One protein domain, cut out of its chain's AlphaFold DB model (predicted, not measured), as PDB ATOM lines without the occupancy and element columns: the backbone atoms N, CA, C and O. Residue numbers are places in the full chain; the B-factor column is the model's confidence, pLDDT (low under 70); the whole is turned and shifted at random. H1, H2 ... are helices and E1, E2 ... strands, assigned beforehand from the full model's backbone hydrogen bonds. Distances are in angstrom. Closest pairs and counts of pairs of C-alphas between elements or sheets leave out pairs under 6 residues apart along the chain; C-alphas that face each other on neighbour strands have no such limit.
ATOM      1  N   THR A 676     -46.063  32.228   2.095       90.31
ATOM      2  CA  THR A 676     -46.832  31.246   1.310       90.31
ATOM      3  C   THR A 676     -47.333  31.825  -0.016       90.31
ATOM      4  O   THR A 676     -46.984  31.323  -1.086       90.31
ATOM      5  N   LYS A 677     -48.046  32.961   0.012       92.06
ATOM      6  CA  LYS A 677     -48.583  33.599  -1.206       92.06
ATOM      7  C   LYS A 677     -47.485  34.062  -2.169       92.06
ATOM      8  O   LYS A 677     -47.632  33.929  -3.382       92.06
ATOM      9  N   ARG A 678     -46.372  34.594  -1.647       93.81
ATOM     10  CA  ARG A 678     -45.212  35.013  -2.457       93.81
ATOM     11  C   ARG A 678     -44.647  33.825  -3.237       93.81
ATOM     12  O   ARG A 678     -44.381  33.956  -4.430       93.81
ATOM     13  N   THR A 679     -44.498  32.680  -2.578       94.31
ATOM     14  CA  THR A 679     -43.931  31.470  -3.181       94.31
ATOM     15  C   THR A 679     -44.863  30.849  -4.204       94.31
ATOM     16  O   THR A 679     -44.418  30.602  -5.323       94.31
ATOM     17  N   LEU A 680     -46.152  30.697  -3.893       95.00
ATOM     18  CA  LEU A 680     -47.144  30.205  -4.857       95.00
ATOM     19  C   LEU A 680     -47.182  31.087  -6.118       95.00
ATOM     20  O   LEU A 680     -47.064  30.586  -7.235       95.00
ATOM     21  N   ASN A 681     -47.189  32.415  -5.949       95.81
ATOM     22  CA  ASN A 681     -47.118  33.356  -7.069       95.81
ATOM     23  C   ASN A 681     -45.826  33.214  -7.891       95.81
ATOM     24  O   ASN A 681     -45.843  33.441  -9.098       95.81
ATOM     25  N   ALA A 682     -44.696  32.873  -7.271       96.75
ATOM     26  CA  ALA A 682     -43.454  32.638  -8.000       96.75
ATOM     27  C   ALA A 682     -43.510  31.330  -8.809       96.75
ATOM     28  O   ALA A 682     -43.047  31.312  -9.948       96.75
ATOM     29  N   PHE A 683     -44.125  30.269  -8.271       96.31
ATOM     30  CA  PHE A 683     -44.298  29.006  -8.996       96.31
ATOM     31  C   PHE A 683     -45.332  29.080 -10.129       96.31
ATOM     32  O   PHE A 683     -45.096  28.514 -11.195       96.31
ATOM     33  N   SER A 684     -46.423  29.832  -9.963       95.88
ATOM     34  CA  SER A 684     -47.422  30.036 -11.034       95.88
ATOM     35  C   SER A 684     -46.819  30.625 -12.321       95.88
ATOM     36  O   SER A 684     -47.322  30.405 -13.416       95.88
ATOM     37  N   LYS A 685     -45.699  31.354 -12.210       95.44
ATOM     38  CA  LYS A 685     -45.032  32.021 -13.339       95.44
ATOM     39  C   LYS A 685     -44.064  31.125 -14.110       95.44
ATOM     40  O   LYS A 685     -43.648  31.507 -15.202       95.44
ATOM     41  N   VAL A 686     -43.650  29.985 -13.553       94.81
ATOM     42  CA  VAL A 686     -42.598  29.147 -14.161       94.81
ATOM     43  C   VAL A 686     -43.138  28.008 -15.022       94.81
ATOM     44  O   VAL A 686     -42.404  27.512 -15.878       94.81
ATOM     45  N   ALA A 687     -44.405  27.631 -14.839       93.94
ATOM     46  CA  ALA A 687     -45.114  26.656 -15.660       93.94
ATOM     47  C   ALA A 687     -46.607  27.002 -15.723       93.94
ATOM     48  O   ALA A 687     -47.179  27.441 -14.729       93.94
ATOM     49  N   THR A 688     -47.219  26.785 -16.888       91.44
ATOM     50  CA  THR A 688     -48.655  27.012 -17.135       91.44
ATOM     51  C   THR A 688     -49.518  25.832 -16.705       91.44
ATOM     52  O   THR A 688     -50.681  26.003 -16.371       91.44
ATOM     53  N   ASP A 689     -48.949  24.634 -16.729       94.06
ATOM     54  CA  ASP A 689     -49.590  23.375 -16.386       94.06
ATOM     55  C   ASP A 689     -48.513  22.346 -16.017       94.06
ATOM     56  O   ASP A 689     -47.308  22.607 -16.097       94.06
ATOM     57  N   ARG A 690     -48.944  21.146 -15.626       93.94
ATOM     58  CA  ARG A 690     -48.021  20.067 -15.268       93.94
ATOM     59  C   ARG A 690     -47.154  19.567 -16.425       93.94
ATOM     60  O   ARG A 690     -46.051  19.094 -16.185       93.94
ATOM     61  N   THR A 691     -47.625  19.649 -17.667       95.12
ATOM     62  CA  THR A 691     -46.879  19.177 -18.844       95.12
ATOM     63  C   THR A 691     -45.667  20.071 -19.080       95.12
ATOM     64  O   THR A 691     -44.557  19.570 -19.290       95.12
ATOM     65  N   ALA A 692     -45.837  21.386 -18.916       95.12
ATOM     66  CA  ALA A 692     -44.754  22.365 -18.970       95.12
ATOM     67  C   ALA A 692     -43.658  22.133 -17.906       95.12
ATOM     68  O   ALA A 692     -42.540  22.621 -18.072       95.12
ATOM     69  N   ILE A 693     -43.934  21.364 -16.841       95.88
ATOM     70  CA  ILE A 693     -42.921  21.001 -15.838       95.88
ATOM     71  C   ILE A 693     -41.829  20.103 -16.450       95.88
ATOM     72  O   ILE A 693     -40.652  20.212 -16.086       95.88
ATOM     73  N   TYR A 694     -42.213  19.234 -17.391       96.62
ATOM     74  CA  TYR A 694     -41.371  18.159 -17.921       96.62
ATOM     75  C   TYR A 694     -40.941  18.351 -19.377       96.62
ATOM     76  O   TYR A 694     -39.929  17.779 -19.775       96.62
ATOM     77  N   CYS A 695     -41.671  19.136 -20.173       94.94
ATOM     78  CA  CYS A 695     -41.334  19.348 -21.579       94.94
ATOM     79  C   CYS A 695     -40.022  20.120 -21.770       94.94
ATOM     80  O   CYS A 695     -39.717  21.077 -21.052       94.94
ATOM     81  N   LYS A 696     -39.255  19.713 -22.785       94.19
ATOM     82  CA  LYS A 696     -38.042  20.423 -23.206       94.19
ATOM     83  C   LYS A 696     -38.407  21.750 -23.876       94.19
ATOM     84  O   LYS A 696     -39.241  21.796 -24.773       94.19
ATOM     85  N   ASP A 697     -37.724  22.813 -23.475       91.12
ATOM     86  CA  ASP A 697     -37.892  24.188 -23.936       91.12
ATOM     87  C   ASP A 697     -36.505  24.797 -24.205       91.12
ATOM     88  O   ASP A 697     -35.703  24.981 -23.292       91.12
ATOM     89  N   TYR A 698     -36.212  25.116 -25.467       92.38
ATOM     90  CA  TYR A 698     -34.915  25.662 -25.894       92.38
ATOM     91  C   TYR A 698     -34.850  27.201 -25.842       92.38
ATOM     92  O   TYR A 698     -33.982  27.814 -26.475       92.38
ATOM     93  N   ASN A 699     -35.763  27.842 -25.107       92.44
ATOM     94  CA  ASN A 699     -35.741  29.278 -24.859       92.44
ATOM     95  C   ASN A 699     -34.466  29.712 -24.102       92.44
ATOM     96  O   ASN A 699     -33.894  28.993 -23.288       92.44
ATOM     97  N   ARG A 700     -34.011  30.944 -24.336       90.12
ATOM     98  CA  ARG A 700     -32.876  31.529 -23.613       90.12
ATOM     99  C   ARG A 700     -33.104  31.625 -22.096       90.12
ATOM    100  O   ARG A 700     -32.129  31.650 -21.355       90.12
ATOM    101  N   GLU A 701     -34.344  31.672 -21.615       92.62
ATOM    102  CA  GLU A 701     -34.651  31.725 -20.174       92.62
ATOM    103  C   GLU A 701     -34.480  30.375 -19.449       92.62
ATOM    104  O   GLU A 701     -34.244  30.343 -18.235       92.62
ATOM    105  N   THR A 702     -34.565  29.258 -20.178       92.88
ATOM    106  CA  THR A 702     -34.316  27.891 -19.675       92.88
ATOM    107  C   THR A 702     -32.863  27.447 -19.859       92.88
ATOM    108  O   THR A 702     -32.488  26.373 -19.387       92.88
ATOM    109  N   LEU A 703     -32.034  28.279 -20.504       93.12
ATOM    110  CA  LEU A 703     -30.596  28.072 -20.661       93.12
ATOM    111  C   LEU A 703     -29.902  28.089 -19.293       93.12
ATOM    112  O   LEU A 703     -29.963  29.085 -18.573       93.12
ATOM    113  N   LEU A 704     -29.229  26.990 -18.961       90.25
ATOM    114  CA  LEU A 704     -28.428  26.835 -17.748       90.25
ATOM    115  C   LEU A 704     -26.955  27.169 -18.016       90.25
ATOM    116  O   LEU A 704     -26.371  27.972 -17.297       90.25
ATOM    117  N   ILE A 705     -26.365  26.589 -19.070       86.62
ATOM    118  CA  ILE A 705     -24.955  26.801 -19.438       86.62
ATOM    119  C   ILE A 705     -24.862  27.148 -20.921       86.62
ATOM    120  O   ILE A 705     -25.375  26.426 -21.779       86.62
ATOM    121  N   SER A 706     -24.198  28.269 -21.216       81.06
ATOM    122  CA  SER A 706     -24.137  28.850 -22.558       81.06
ATOM    123  C   SER A 706     -23.206  28.127 -23.519       81.06
ATOM    124  O   SER A 706     -23.327  28.382 -24.706       81.06
ATOM    125  N   TRP A 707     -22.279  27.282 -23.059       73.38
ATOM    126  CA  TRP A 707     -21.442  26.450 -23.930       73.38
ATOM    127  C   TRP A 707     -20.638  25.415 -23.125       73.38
ATOM    128  O   TRP A 707     -19.960  25.799 -22.176       73.38
ATOM    129  N   LEU A 708     -20.690  24.136 -23.518       73.25
ATOM    130  CA  LEU A 708     -19.816  23.049 -23.043       73.25
ATOM    131  C   LEU A 708     -19.447  22.140 -24.228       73.25
ATOM    132  O   LEU A 708     -20.325  21.773 -25.020       73.25
ATOM    133  N   ILE A 709     -18.175  21.739 -24.356       71.50
ATOM    134  CA  ILE A 709     -17.787  20.736 -25.371       71.50
ATOM    135  C   ILE A 709     -18.314  19.340 -24.981       71.50
ATOM    136  O   ILE A 709     -18.539  19.075 -23.799       71.50
ATOM    137  N   PRO A 710     -18.521  18.405 -25.934       70.50
ATOM    138  CA  PRO A 710     -19.217  17.142 -25.667       70.50
ATOM    139  C   PRO A 710     -18.692  16.323 -24.476       70.50
ATOM    140  O   PRO A 710     -19.502  15.848 -23.687       70.50
ATOM    141  N   HIS A 711     -17.369  16.203 -24.305       71.75
ATOM    142  CA  HIS A 711     -16.787  15.481 -23.165       71.75
ATOM    143  C   HIS A 711     -17.077  16.175 -21.820       71.75
ATOM    144  O   HIS A 711     -17.344  15.503 -20.820       71.75
ATOM    145  N   GLU A 712     -17.087  17.509 -21.791       80.75
ATOM    146  CA  GLU A 712     -17.404  18.285 -20.590       80.75
ATOM    147  C   GLU A 712     -18.889  18.199 -20.227       80.75
ATOM    148  O   GLU A 712     -19.216  18.194 -19.045       80.75
ATOM    149  N   TYR A 713     -19.790  18.058 -21.208       82.25
ATOM    150  CA  TYR A 713     -21.215  17.811 -20.954       82.25
ATOM    151  C   TYR A 713     -21.442  16.493 -20.210       82.25
ATOM    152  O   TYR A 713     -22.149  16.475 -19.203       82.25
ATOM    153  N   ASP A 714     -20.851  15.396 -20.692       82.88
ATOM    154  CA  ASP A 714     -21.018  14.086 -20.053       82.88
ATOM    155  C   ASP A 714     -20.385  14.084 -18.655       82.88
ATOM    156  O   ASP A 714     -20.970  13.555 -17.711       82.88
ATOM    157  N   SER A 715     -19.238  14.753 -18.492       85.88
ATOM    158  CA  SER A 715     -18.612  14.962 -17.182       85.88
ATOM    159  C   SER A 715     -19.499  15.783 -16.238       85.88
ATOM    160  O   SER A 715     -19.739  15.365 -15.106       85.88
ATOM    161  N   TYR A 716     -20.040  16.916 -16.697       85.12
ATOM    162  CA  TYR A 716     -20.953  17.756 -15.920       85.12
ATOM    163  C   TYR A 716     -22.192  16.969 -15.494       85.12
ATOM    164  O   TYR A 716     -22.517  16.909 -14.311       85.12
ATOM    165  N   LYS A 717     -22.841  16.295 -16.449       84.88
ATOM    166  CA  LYS A 717     -24.038  15.489 -16.211       84.88
ATOM    167  C   LYS A 717     -23.787  14.381 -15.182       84.88
ATOM    168  O   LYS A 717     -24.585  14.233 -14.265       84.88
ATOM    169  N   ASN A 718     -22.676  13.651 -15.302       84.81
ATOM    170  CA  ASN A 718     -22.330  12.551 -14.395       84.81
ATOM    171  C   ASN A 718     -21.941  13.018 -12.980       84.81
ATOM    172  O   ASN A 718     -22.013  12.231 -12.036       84.81
ATOM    173  N   ASN A 719     -21.509  14.273 -12.827       85.38
ATOM    174  CA  ASN A 719     -21.125  14.853 -11.537       85.38
ATOM    175  C   ASN A 719     -22.232  15.703 -10.892       85.38
ATOM    176  O   ASN A 719     -22.078  16.108  -9.744       85.38
ATOM    177  N   LEU A 720     -23.335  15.956 -11.602       86.69
ATOM    178  CA  LEU A 720     -24.431  16.819 -11.162       86.69
ATOM    179  C   LEU A 720     -25.147  16.290  -9.910       86.69
ATOM    180  O   LEU A 720     -25.467  17.056  -9.003       86.69
ATOM    181  N   ASP A 721     -25.417  14.984  -9.866       88.19
ATOM    182  CA  ASP A 721     -25.983  14.320  -8.699       88.19
ATOM    183  C   ASP A 721     -25.662  12.822  -8.651       88.19
ATOM    184  O   ASP A 721     -25.494  12.167  -9.679       88.19
ATOM    185  N   LYS A 722     -25.613  12.250  -7.443       84.06
ATOM    186  CA  LYS A 722     -25.340  10.813  -7.238       84.06
ATOM    187  C   LYS A 722     -26.600   9.939  -7.302       84.06
ATOM    188  O   LYS A 722     -26.489   8.722  -7.395       84.06
ATOM    189  N   GLY A 723     -27.789  10.549  -7.263       79.44
ATOM    190  CA  GLY A 723     -29.085   9.862  -7.324       79.44
ATOM    191  C   GLY A 723     -29.722   9.813  -8.717       79.44
ATOM    192  O   GLY A 723     -30.814   9.267  -8.869       79.44
ATOM    193  N   TRP A 724     -29.055  10.381  -9.723       86.56
ATOM    194  CA  TRP A 724     -29.491  10.478 -11.116       86.56
ATOM    195  C   TRP A 724     -30.838  11.179 -11.373       86.56
ATOM    196  O   TRP A 724     -31.402  11.008 -12.456       86.56
ATOM    197  N   ARG A 725     -31.388  11.934 -10.416       92.12
ATOM    198  CA  ARG A 725     -32.697  12.602 -10.551       92.12
ATOM    199  C   ARG A 725     -32.571  13.937 -11.266       92.12
ATOM    200  O   ARG A 725     -33.377  14.222 -12.144       92.12
ATOM    201  N   LEU A 726     -31.527  14.713 -10.971       94.31
ATOM    202  CA  LEU A 726     -31.320  16.012 -11.619       94.31
ATOM    203  C   LEU A 726     -30.900  15.845 -13.075       94.31
ATOM    204  O   LEU A 726     -31.434  16.513 -13.963       94.31
ATOM    205  N   GLN A 727     -29.998  14.900 -13.350       92.12
ATOM    206  CA  GLN A 727     -29.489  14.682 -14.706       92.12
ATOM    207  C   GLN A 727     -30.557  14.268 -15.739       92.12
ATOM    208  O   GLN A 727     -30.302  14.359 -16.942       92.12
ATOM    209  N   ARG A 728     -31.740  13.798 -15.304       91.31
ATOM    210  CA  ARG A 728     -32.884  13.483 -16.189       91.31
ATOM    211  C   ARG A 728     -33.517  14.735 -16.787       91.31
ATOM    212  O   ARG A 728     -34.191  14.652 -17.810       91.31
ATOM    213  N   HIS A 729     -33.309  15.876 -16.140       94.44
ATOM    214  CA  HIS A 729     -34.020  17.118 -16.412       94.44
ATOM    215  C   HIS A 729     -33.135  18.186 -17.057       94.44
ATOM    216  O   HIS A 729     -33.587  19.313 -17.254       94.44
ATOM    217  N   ILE A 730     -31.910  17.815 -17.447       93.25
ATOM    218  CA  ILE A 730     -31.039  18.616 -18.309       93.25
ATOM    219  C   ILE A 730     -30.916  17.996 -19.703       93.25
ATOM    220  O   ILE A 730     -30.937  16.775 -19.874       93.25
ATOM    221  N   TYR A 731     -30.781  18.844 -20.717       91.75
ATOM    222  CA  TYR A 731     -30.660  18.439 -22.119       91.75
ATOM    223  C   TYR A 731     -29.837  19.467 -22.893       91.75
ATOM    224  O   TYR A 731     -29.767  20.634 -22.512       91.75
ATOM    225  N   LYS A 732     -29.199  19.029 -23.982       90.19
ATOM    226  CA  LYS A 732     -28.375  19.889 -24.838       90.19
ATOM    227  C   LYS A 732     -28.963  20.056 -26.230       90.19
ATOM    228  O   LYS A 732     -29.612  19.142 -26.737       90.19
ATOM    229  N   ASN A 733     -28.694  21.197 -26.854       88.25
ATOM    230  CA  ASN A 733     -28.921  21.382 -28.288       88.25
ATOM    231  C   ASN A 733     -27.664  21.021 -29.109       88.25
ATOM    232  O   ASN A 733     -26.607  20.700 -28.561       88.25
ATOM    233  N   ASN A 734     -27.766  21.129 -30.437       85.88
ATOM    234  CA  ASN A 734     -26.662  20.841 -31.364       85.88
ATOM    235  C   ASN A 734     -25.458  21.793 -31.219       85.88
ATOM    236  O   ASN A 734     -24.365  21.458 -31.663       85.88
ATOM    237  N   SER A 735     -25.642  22.964 -30.603       84.06
ATOM    238  CA  SER A 735     -24.595  23.971 -30.375       84.06
ATOM    239  C   SER A 735     -23.853  23.789 -29.044       84.06
ATOM    240  O   SER A 735     -22.978  24.591 -28.728       84.06
ATOM    241  N   GLY A 736     -24.191  22.763 -28.252       84.06
ATOM    242  CA  GLY A 736     -23.567  22.509 -26.947       84.06
ATOM    243  C   GLY A 736     -24.117  23.363 -25.799       84.06
ATOM    244  O   GLY A 736     -23.527  23.388 -24.722       84.06
ATOM    245  N   HIS A 737     -25.242  24.057 -25.999       89.75
ATOM    246  CA  HIS A 737     -25.943  24.771 -24.929       89.75
ATOM    247  C   HIS A 737     -26.731  23.786 -24.062       89.75
ATOM    248  O   HIS A 737     -27.423  22.926 -24.615       89.75
ATOM    249  N   ILE A 738     -26.679  23.940 -22.735       92.06
ATOM    250  CA  ILE A 738     -27.439  23.113 -21.787       92.06
ATOM    251  C   ILE A 738     -28.660  23.871 -21.286       92.06
ATOM    252  O   ILE A 738     -28.550  24.996 -20.804       92.06
ATOM    253  N   TYR A 739     -29.804  23.204 -21.330       94.44
ATOM    254  CA  TYR A 739     -31.094  23.682 -20.858       94.44
ATOM    255  C   TYR A 739     -31.618  22.775 -19.750       94.44
ATOM    256  O   TYR A 739     -31.181  21.629 -19.610       94.44
ATOM    257  N   GLN A 740     -32.585  23.282 -18.993       94.81
ATOM    258  CA  GLN A 740     -33.237  22.551 -17.909       94.81
ATOM    259  C   GLN A 740     -34.765  22.654 -17.975       94.81
ATOM    260  O   GLN A 740     -35.328  23.688 -18.350       94.81
ATOM    261  N   THR A 741     -35.455  21.582 -17.591       96.62
ATOM    262  CA  THR A 741     -36.908  21.608 -17.350       96.62
ATOM    263  C   THR A 741     -37.190  22.071 -15.919       96.62
ATOM    264  O   THR A 741     -36.291  22.081 -15.075       96.62
ATOM    265  N   LEU A 742     -38.426  22.466 -15.606       96.38
ATOM    266  CA  LEU A 742     -38.781  22.869 -14.239       96.38
ATOM    267  C   LEU A 742     -38.673  21.698 -13.249       96.38
ATOM    268  O   LEU A 742     -38.369  21.918 -12.077       96.38
ATOM    269  N   ALA A 743     -38.841  20.458 -13.717       97.12
ATOM    270  CA  ALA A 743     -38.611  19.259 -12.913       97.12
ATOM    271  C   ALA A 743     -37.195  19.206 -12.302       97.12
ATOM    272  O   ALA A 743     -37.030  18.648 -11.220       97.12
ATOM    273  N   PHE A 744     -36.191  19.849 -12.919       97.12
ATOM    274  CA  PHE A 744     -34.869  20.013 -12.306       97.12
ATOM    275  C   PHE A 744     -34.957  20.760 -10.970       97.12
ATOM    276  O   PHE A 744     -34.467  20.264  -9.959       97.12
ATOM    277  N   LEU A 745     -35.622  21.925 -10.943       96.94
ATOM    278  CA  LEU A 745     -35.817  22.692  -9.709       96.94
ATOM    279  C   LEU A 745     -36.602  21.867  -8.682       96.94
ATOM    280  O   LEU A 745     -36.237  21.849  -7.514       96.94
ATOM    281  N   MET A 746     -37.662  21.178  -9.109       96.94
ATOM    282  CA  MET A 746     -38.489  20.363  -8.209       96.94
ATOM    283  C   MET A 746     -37.660  19.284  -7.497       96.94
ATOM    284  O   MET A 746     -37.744  19.132  -6.280       96.94
ATOM    285  N   GLN A 747     -36.798  18.586  -8.235       96.75
ATOM    286  CA  GLN A 747     -35.920  17.559  -7.672       96.75
ATOM    287  C   GLN A 747     -34.754  18.155  -6.856       96.75
ATOM    288  O   GLN A 747     -34.359  17.577  -5.844       96.75
ATOM    289  N   ASP A 748     -34.248  19.341  -7.210       95.62
ATOM    290  CA  ASP A 748     -33.250  20.063  -6.399       95.62
ATOM    291  C   ASP A 748     -33.829  20.473  -5.030       95.62
ATOM    292  O   ASP A 748     -33.178  20.315  -3.995       95.62
ATOM    293  N   LEU A 749     -35.093  20.915  -4.999       94.31
ATOM    294  CA  LEU A 749     -35.819  21.198  -3.757       94.31
ATOM    295  C   LEU A 749     -36.079  19.928  -2.935       94.31
ATOM    296  O   LEU A 749     -35.973  19.975  -1.708       94.31
ATOM    297  N   ALA A 750     -36.352  18.793  -3.584       94.69
ATOM    298  CA  ALA A 750     -36.460  17.500  -2.912       94.69
ATOM    299  C   ALA A 750     -35.146  17.093  -2.223       94.69
ATOM    300  O   ALA A 750     -35.158  16.660  -1.067       94.69
ATOM    301  N   TYR A 751     -34.002  17.268  -2.890       93.56
ATOM    302  CA  TYR A 751     -32.681  17.024  -2.297       93.56
ATOM    303  C   TYR A 751     -32.372  17.973  -1.141       93.56
ATOM    304  O   TYR A 751     -31.863  17.530  -0.114       93.56
ATOM    305  N   LEU A 752     -32.756  19.247  -1.242       90.75
ATOM    306  CA  LEU A 752     -32.644  20.179  -0.122       90.75
ATOM    307  C   LEU A 752     -33.511  19.770   1.077       90.75
ATOM    308  O   LEU A 752     -33.023  19.762   2.209       90.75
ATOM    309  N   ALA A 753     -34.764  19.376   0.844       88.31
ATOM    310  CA  ALA A 753     -35.684  18.938   1.898       88.31
ATOM    311  C   ALA A 753     -35.249  17.619   2.565       88.31
ATOM    312  O   ALA A 753     -35.562  17.365   3.727       88.31
ATOM    313  N   SER A 754     -34.486  16.799   1.840       91.00
ATOM    314  CA  SER A 754     -33.942  15.513   2.290       91.00
ATOM    315  C   SER A 754     -32.440  15.552   2.591       91.00
ATOM    316  O   SER A 754     -31.826  14.503   2.761       91.00
ATOM    317  N   LYS A 755     -31.815  16.735   2.684       87.81
ATOM    318  CA  LYS A 755     -30.346  16.901   2.695       87.81
ATOM    319  C   LYS A 755     -29.622  16.035   3.729       87.81
ATOM    320  O   LYS A 755     -28.539  15.519   3.453       87.81
ATOM    321  N   GLY A 756     -30.202  15.875   4.920       87.62
ATOM    322  CA  GLY A 756     -29.649  15.013   5.967       87.62
ATOM    323  C   GLY A 756     -29.610  13.536   5.563       87.62
ATOM    324  O   GLY A 756     -28.615  12.861   5.816       87.62
ATOM    325  N   ASP A 757     -30.658  13.048   4.902       91.12
ATOM    326  CA  ASP A 757     -30.728  11.696   4.342       91.12
ATOM    327  C   ASP A 757     -29.860  11.555   3.081       91.12
ATOM    328  O   ASP A 757     -29.105  10.592   2.966       91.12
ATOM    329  N   TYR A 758     -29.850  12.562   2.198       91.81
ATOM    330  CA  TYR A 758     -28.963  12.601   1.030       91.81
ATOM    331  C   TYR A 758     -27.495  12.460   1.445       91.81
ATOM    332  O   TYR A 758     -26.775  11.633   0.894       91.81
ATOM    333  N   LYS A 759     -27.064  13.197   2.480       92.56
ATOM    334  CA  LYS A 759     -25.704  13.098   3.033       92.56
ATOM    335  C   LYS A 759     -25.381  11.704   3.573       92.56
ATOM    336  O   LYS A 759     -24.234  11.283   3.478       92.56
ATOM    337  N   LYS A 760     -26.359  11.006   4.160       92.44
ATOM    338  CA  LYS A 760     -26.171   9.639   4.680       92.44
ATOM    339  C   LYS A 760     -26.021   8.612   3.558       92.44
ATOM    340  O   LYS A 760     -25.296   7.642   3.737       92.44
ATOM    341  N   GLN A 761     -26.722   8.805   2.443       90.12
ATOM    342  CA  GLN A 761     -26.722   7.864   1.318       90.12
ATOM    343  C   GLN A 761     -25.602   8.132   0.309       90.12
ATOM    344  O   GLN A 761     -25.109   7.199  -0.322       90.12
ATOM    345  N   TYR A 762     -25.221   9.397   0.152       91.69
ATOM    346  CA  TYR A 762     -24.304   9.854  -0.881       91.69
ATOM    347  C   TYR A 762     -23.206  10.734  -0.269       91.69
ATOM    348  O   TYR A 762     -22.254  10.233   0.319       91.69
ATOM    349  N   GLU A 763     -23.332  12.053  -0.400       91.00
ATOM    350  CA  GLU A 763     -22.342  13.042   0.019       91.00
ATOM    351  C   GLU A 763     -23.025  14.340   0.460       91.00
ATOM    352  O   GLU A 763     -24.246  14.481   0.383       91.00
ATOM    353  N   ALA A 764     -22.255  15.310   0.955       90.38
ATOM    354  CA  ALA A 764     -22.822  16.596   1.345       90.38
ATOM    355  C   ALA A 764     -23.458  17.307   0.136       90.38
ATOM    356  O   ALA A 764     -22.799  17.545  -0.870       90.38
ATOM    357  N   TYR A 765     -24.731  17.685   0.264       89.81
ATOM    358  CA  TYR A 765     -25.438  18.450  -0.760       89.81
ATOM    359  C   TYR A 765     -25.239  19.969  -0.571       89.81
ATOM    360  O   TYR A 765     -25.155  20.415   0.586       89.81
ATOM    361  N   PRO A 766     -25.192  20.782  -1.647       88.69
ATOM    362  CA  PRO A 766     -25.046  22.234  -1.545       88.69
ATOM    363  C   PRO A 766     -26.093  22.883  -0.632       88.69
ATOM    364  O   PRO A 766     -27.260  22.498  -0.627       88.69
ATOM    365  N   ILE A 767     -25.686  23.901   0.138       83.00
ATOM    366  CA  ILE A 767     -26.553  24.555   1.140       83.00
ATOM    367  C   ILE A 767     -27.797  25.181   0.499       83.00
ATOM    368  O   ILE A 767     -28.879  25.085   1.066       83.00
ATOM    369  N   LEU A 768     -27.641  25.781  -0.681       86.19
ATOM    370  CA  LEU A 768     -28.724  26.412  -1.436       86.19
ATOM    371  C   LEU A 768     -29.138  25.592  -2.667       86.19
ATOM    372  O   LEU A 768     -29.877  26.101  -3.504       86.19
ATOM    373  N   GLY A 769     -28.678  24.346  -2.795       89.81
ATOM    374  CA  GLY A 769     -28.915  23.485  -3.959       89.81
ATOM    375  C   GLY A 769     -28.089  23.899  -5.179       89.81
ATOM    376  O   GLY A 769     -27.178  24.717  -5.064       89.81
ATOM    377  N   ASN A 770     -28.420  23.341  -6.340       91.81
ATOM    378  CA  ASN A 770     -27.709  23.581  -7.599       91.81
ATOM    379  C   ASN A 770     -28.127  24.882  -8.296       91.81
ATOM    380  O   ASN A 770     -29.234  25.379  -8.101       91.81
ATOM    381  N   ASP A 771     -27.275  25.431  -9.155       91.50
ATOM    382  CA  ASP A 771     -27.678  26.573  -9.975       91.50
ATOM    383  C   ASP A 771     -28.866  26.216 -10.874       91.50
ATOM    384  O   ASP A 771     -28.987  25.100 -11.381       91.50
ATOM    385  N   VAL A 772     -29.761  27.187 -11.056       94.69
ATOM    386  CA  VAL A 772     -30.920  27.079 -11.941       94.69
ATOM    387  C   VAL A 772     -30.897  28.236 -12.934       94.69
ATOM    388  O   VAL A 772     -30.502  29.348 -12.599       94.69
ATOM    389  N   SER A 773     -31.358  27.985 -14.155       94.69
ATOM    390  CA  SER A 773     -31.634  28.994 -15.174       94.69
ATOM    391  C   SER A 773     -32.511  30.130 -14.648       94.69
ATOM    392  O   SER A 773     -33.363  29.957 -13.766       94.69
ATOM    393  N   ARG A 774     -32.352  31.291 -15.290       94.75
ATOM    394  CA  ARG A 774     -33.012  32.554 -14.935       94.75
ATOM    395  C   ARG A 774     -34.524  32.423 -14.732       94.75
ATOM    396  O   ARG A 774     -35.067  33.068 -13.837       94.75
ATOM    397  N   LYS A 775     -35.195  31.582 -15.529       95.94
ATOM    398  CA  LYS A 775     -36.642  31.319 -15.425       95.94
ATOM    399  C   LYS A 775     -37.061  30.863 -14.022       95.94
ATOM    400  O   LYS A 775     -38.115  31.273 -13.551       95.94
ATOM    401  N   TYR A 776     -36.256  30.042 -13.341       96.88
ATOM    402  CA  TYR A 776     -36.655  29.370 -12.094       96.88
ATOM    403  C   TYR A 776     -36.076  30.001 -10.820       96.88
ATOM    404  O   TYR A 776     -36.501  29.654  -9.715       96.88
ATOM    405  N   GLU A 777     -35.146  30.953 -10.940       95.44
ATOM    406  CA  GLU A 777     -34.464  31.566  -9.792       95.44
ATOM    407  C   GLU A 777     -35.421  32.179  -8.763       95.44
ATOM    408  O   GLU A 777     -35.214  32.029  -7.558       95.44
ATOM    409  N   ALA A 778     -36.461  32.885  -9.219       96.00
ATOM    410  CA  ALA A 778     -37.402  33.563  -8.329       96.00
ATOM    411  C   ALA A 778     -38.213  32.563  -7.489       96.00
ATOM    412  O   ALA A 778     -38.367  32.757  -6.280       96.00
ATOM    413  N   ALA A 779     -38.681  31.475  -8.111       96.06
ATOM    414  CA  ALA A 779     -39.395  30.399  -7.429       96.06
ATOM    415  C   ALA A 779     -38.489  29.700  -6.408       96.06
ATOM    416  O   ALA A 779     -38.863  29.574  -5.241       96.06
ATOM    417  N   LYS A 780     -37.258  29.357  -6.812       94.94
ATOM    418  CA  LYS A 780     -36.251  28.757  -5.931       94.94
ATOM    419  C   LYS A 780     -35.962  29.622  -4.700       94.94
ATOM    420  O   LYS A 780     -36.077  29.144  -3.573       94.94
ATOM    421  N   LYS A 781     -35.624  30.900  -4.911       92.38
ATOM    422  CA  LYS A 781     -35.321  31.858  -3.833       92.38
ATOM    423  C   LYS A 781     -36.508  31.999  -2.879       92.38
ATOM    424  O   LYS A 781     -36.325  31.918  -1.669       92.38
ATOM    425  N   SER A 782     -37.724  32.155  -3.408       92.56
ATOM    426  CA  SER A 782     -38.920  32.294  -2.570       92.56
ATOM    427  C   SER A 782     -39.212  31.037  -1.746       92.56
ATOM    428  O   SER A 782     -39.556  31.155  -0.567       92.56
ATOM    429  N   PHE A 783     -39.045  29.847  -2.333       91.56
ATOM    430  CA  PHE A 783     -39.242  28.583  -1.624       91.56
ATOM    431  C   PHE A 783     -38.228  28.408  -0.492       91.56
ATOM    432  O   PHE A 783     -38.639  28.143   0.631       91.56
ATOM    433  N   ILE A 784     -36.936  28.642  -0.760       88.19
ATOM    434  CA  ILE A 784     -35.864  28.598   0.251       88.19
ATOM    435  C   ILE A 784     -36.162  29.535   1.421       88.19
ATOM    436  O   ILE A 784     -35.965  29.156   2.573       88.19
ATOM    437  N   ILE A 785     -36.658  30.742   1.135       86.12
ATOM    438  CA  ILE A 785     -37.013  31.695   2.188       86.12
ATOM    439  C   ILE A 785     -38.183  31.172   3.024       86.12
ATOM    440  O   ILE A 785     -38.125  31.225   4.245       86.12
ATOM    441  N   THR A 786     -39.216  30.639   2.371       86.25
ATOM    442  CA  THR A 786     -40.450  30.196   3.045       86.25
ATOM    443  C   THR A 786     -40.241  28.937   3.887       86.25
ATOM    444  O   THR A 786     -40.842  28.754   4.944       86.25
ATOM    445  N   SER A 787     -39.376  28.034   3.424       81.38
ATOM    446  CA  SER A 787     -39.083  26.788   4.130       81.38
ATOM    447  C   SER A 787     -38.125  26.976   5.309       81.38
ATOM    448  O   SER A 787     -38.129  26.158   6.224       81.38
ATOM    449  N   GLY A 788     -37.283  28.017   5.288       70.94
ATOM    450  CA  GLY A 788     -36.335  28.351   6.358       70.94
ATOM    451  C   GLY A 788     -35.128  27.426   6.498       70.94
ATOM    452  O   GLY A 788     -34.290  27.697   7.349       70.94
ATOM    453  N   PHE A 789     -35.050  26.339   5.713       65.06
ATOM    454  CA  PHE A 789     -33.997  25.302   5.684       65.06
ATOM    455  C   PHE A 789     -33.093  25.214   6.946       65.06
ATOM    456  O   PHE A 789     -31.865  25.246   6.860       65.06
ATOM    457  N   GLY A 790     -33.732  25.084   8.120       48.47
ATOM    458  CA  GLY A 790     -33.168  24.687   9.417       48.47
ATOM    459  C   GLY A 790     -31.853  25.348   9.850       48.47
ATOM    460  O   GLY A 790     -30.813  24.693   9.817       48.47
ATOM    461  N   ASN A 791     -31.889  26.598  10.331       43.88
ATOM    462  CA  ASN A 791     -30.768  27.315  10.980       43.88
ATOM    463  C   ASN A 791     -29.466  27.469  10.156       43.88
ATOM    464  O   ASN A 791     -28.469  27.965  10.678       43.88
ATOM    465  N   GLN A 792     -29.438  27.069   8.881       46.62
ATOM    466  CA  GLN A 792     -28.218  27.062   8.052       46.62
ATOM    467  C   GLN A 792     -28.049  28.320   7.186       46.62
ATOM    468  O   GLN A 792     -27.005  28.509   6.561       46.62
ATOM    469  N   VAL A 793     -29.055  29.192   7.166       42.34
ATOM    470  CA  VAL A 793     -29.047  30.505   6.512       42.34
ATOM    471  C   VAL A 793     -29.761  31.465   7.477       42.34
ATOM    472  O   VAL A 793     -30.686  31.011   8.149       42.34
ATOM    473  N   PRO A 794     -29.404  32.761   7.589       43.09
ATOM    474  CA  PRO A 794     -30.098  33.745   8.446       43.09
ATOM    475  C   PRO A 794     -31.582  34.006   8.089       43.09
ATOM    476  O   PRO A 794     -32.136  35.046   8.436       43.09
ATOM    477  N   ILE A 795     -32.233  33.092   7.370       51.28
ATOM    478  CA  ILE A 795     -33.598  33.221   6.890       51.28
ATOM    479  C   ILE A 795     -34.531  32.483   7.850       51.28
ATOM    480  O   ILE A 795     -34.535  31.258   7.925       51.28
ATOM    481  N   ILE A 796     -35.326  33.258   8.583       55.34
ATOM    482  CA  ILE A 796     -36.449  32.764   9.380       55.34
ATOM    483  C   ILE A 796     -37.514  32.272   8.390       55.34
ATOM    484  O   ILE A 796     -38.100  33.098   7.693       55.34
ATOM    485  N   GLY A 797     -37.733  30.958   8.291       62.88
ATOM    486  CA  GLY A 797     -38.822  30.393   7.485       62.88
ATOM    487  C   GLY A 797     -40.023  29.988   8.326       62.88
ATOM    488  O   GLY A 797     -39.891  29.658   9.505       62.88
ATOM    489  N   GLY A 798     -41.192  30.024   7.699       76.31
ATOM    490  CA  GLY A 798     -42.494  29.893   8.338       76.31
ATOM    491  C   GLY A 798     -43.290  28.671   7.910       76.31
ATOM    492  O   GLY A 798     -44.415  28.539   8.346       76.31
TER     493      GLY A 798
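Overview. This is residues 676 to 798 of the 820 residues of a protein of Lactococcus sp. (UniProt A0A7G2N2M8). Helix H5 runs through the middle with H7 beside it, and H1 lies along H7, so that three helices stand side by side with H7 between the other two. A small three-stranded sheet lies beyond the end where H5 begins, with H3 and H4 grazing it, while H6 turns off crosswise at the other end of H5. The printed part has 123 residues, with seven named helices and three named strands in the order H1, H2, E1, H3, H4, E2, E3, H5, H6, H7; the sheet order is E1, E3, E2, antiparallel. The class is mostly helix, and the whole is compact, with a radius of gyration of the C-alphas of 14.8 A and spans of 44 by 35 by 23 A.

Along the chain. Find C-alpha 676 at (-46.832, 31.246, 1.310); from there H1 runs 12.4 A to residue 684. H2 is residues 691 to 694, and E1 is residues 703 to 705. H3, residues 710 to 720, measures 15.4 A. H4, residues 726 to 729, is followed directly by E2, residues 730 to 732, and then E3, residues 738 to 740. Look for C-alpha 742 at (-38.781, 22.869, -14.239), where H5 begins its 16.9 A to residue 753. H6 is residues 755 to 761, 9.8 A long. H7, residues 777 to 787, covers 15.4 A and ends at C-alpha 787 (-39.083, 26.788, 4.130).

Arrangement. Start at H1, which touches H7 at a shallow tilt of 28 degrees, opposite ways; their closest C-alphas, of Ala 682 and Ala 779, are 4.7 A apart. H2 touches residues 742 to 743 of H5, closest at the C-alphas of Ile 693 and Leu 742, 4.8 A. E1 is the antiparallel neighbour of E3, with N 704 and O 738 at 2.8 A. E2 and E3 form a hairpin, with N 739 and O 731 at 2.8 A. E1, H3 with H4, and E2 make a split strand-helix-strand unit, two strands of one sheet joined through helices, with E3 between them in the sheet, and its crossover is right-handed. H3 only grazes the sheet; H4 is only just on it, with 5 pairs of C-alphas within 10 A, and also only grazes it. H3 and H4 touch only at the corner, at Lys 717 and Gln 727, whose C-alphas are 5.7 A apart. H4 touches H5, closest at the C-alphas of His 729 and Phe 744, 5.1 A. H6 is close to H5 but not clearly touching, about perpendicular at 84 degrees; their closest C-alphas, of Tyr 751 and Tyr 758, are 6.7 A apart. H7 is close to H5 but not clearly touching, at a shallow tilt of 27 degrees, the same way; the C-alphas of Leu 745 and Lys 780 come closest, 7.2 A. Every O i to N i+4 pair is within hydrogen-bond range in H1, H3, H5, H6 and H7; H2 and H4 are too short for one.

Size, cuts and confidence. The farthest C-alphas, of Asn 734 and Gly 798, are 43.7 A apart. The printed part has no cut. Look at residues 762 to 776 for the long link, from H6 to H7. The mean pLDDT of the printed part is 87.3, and residues 789 to 797 are under 70.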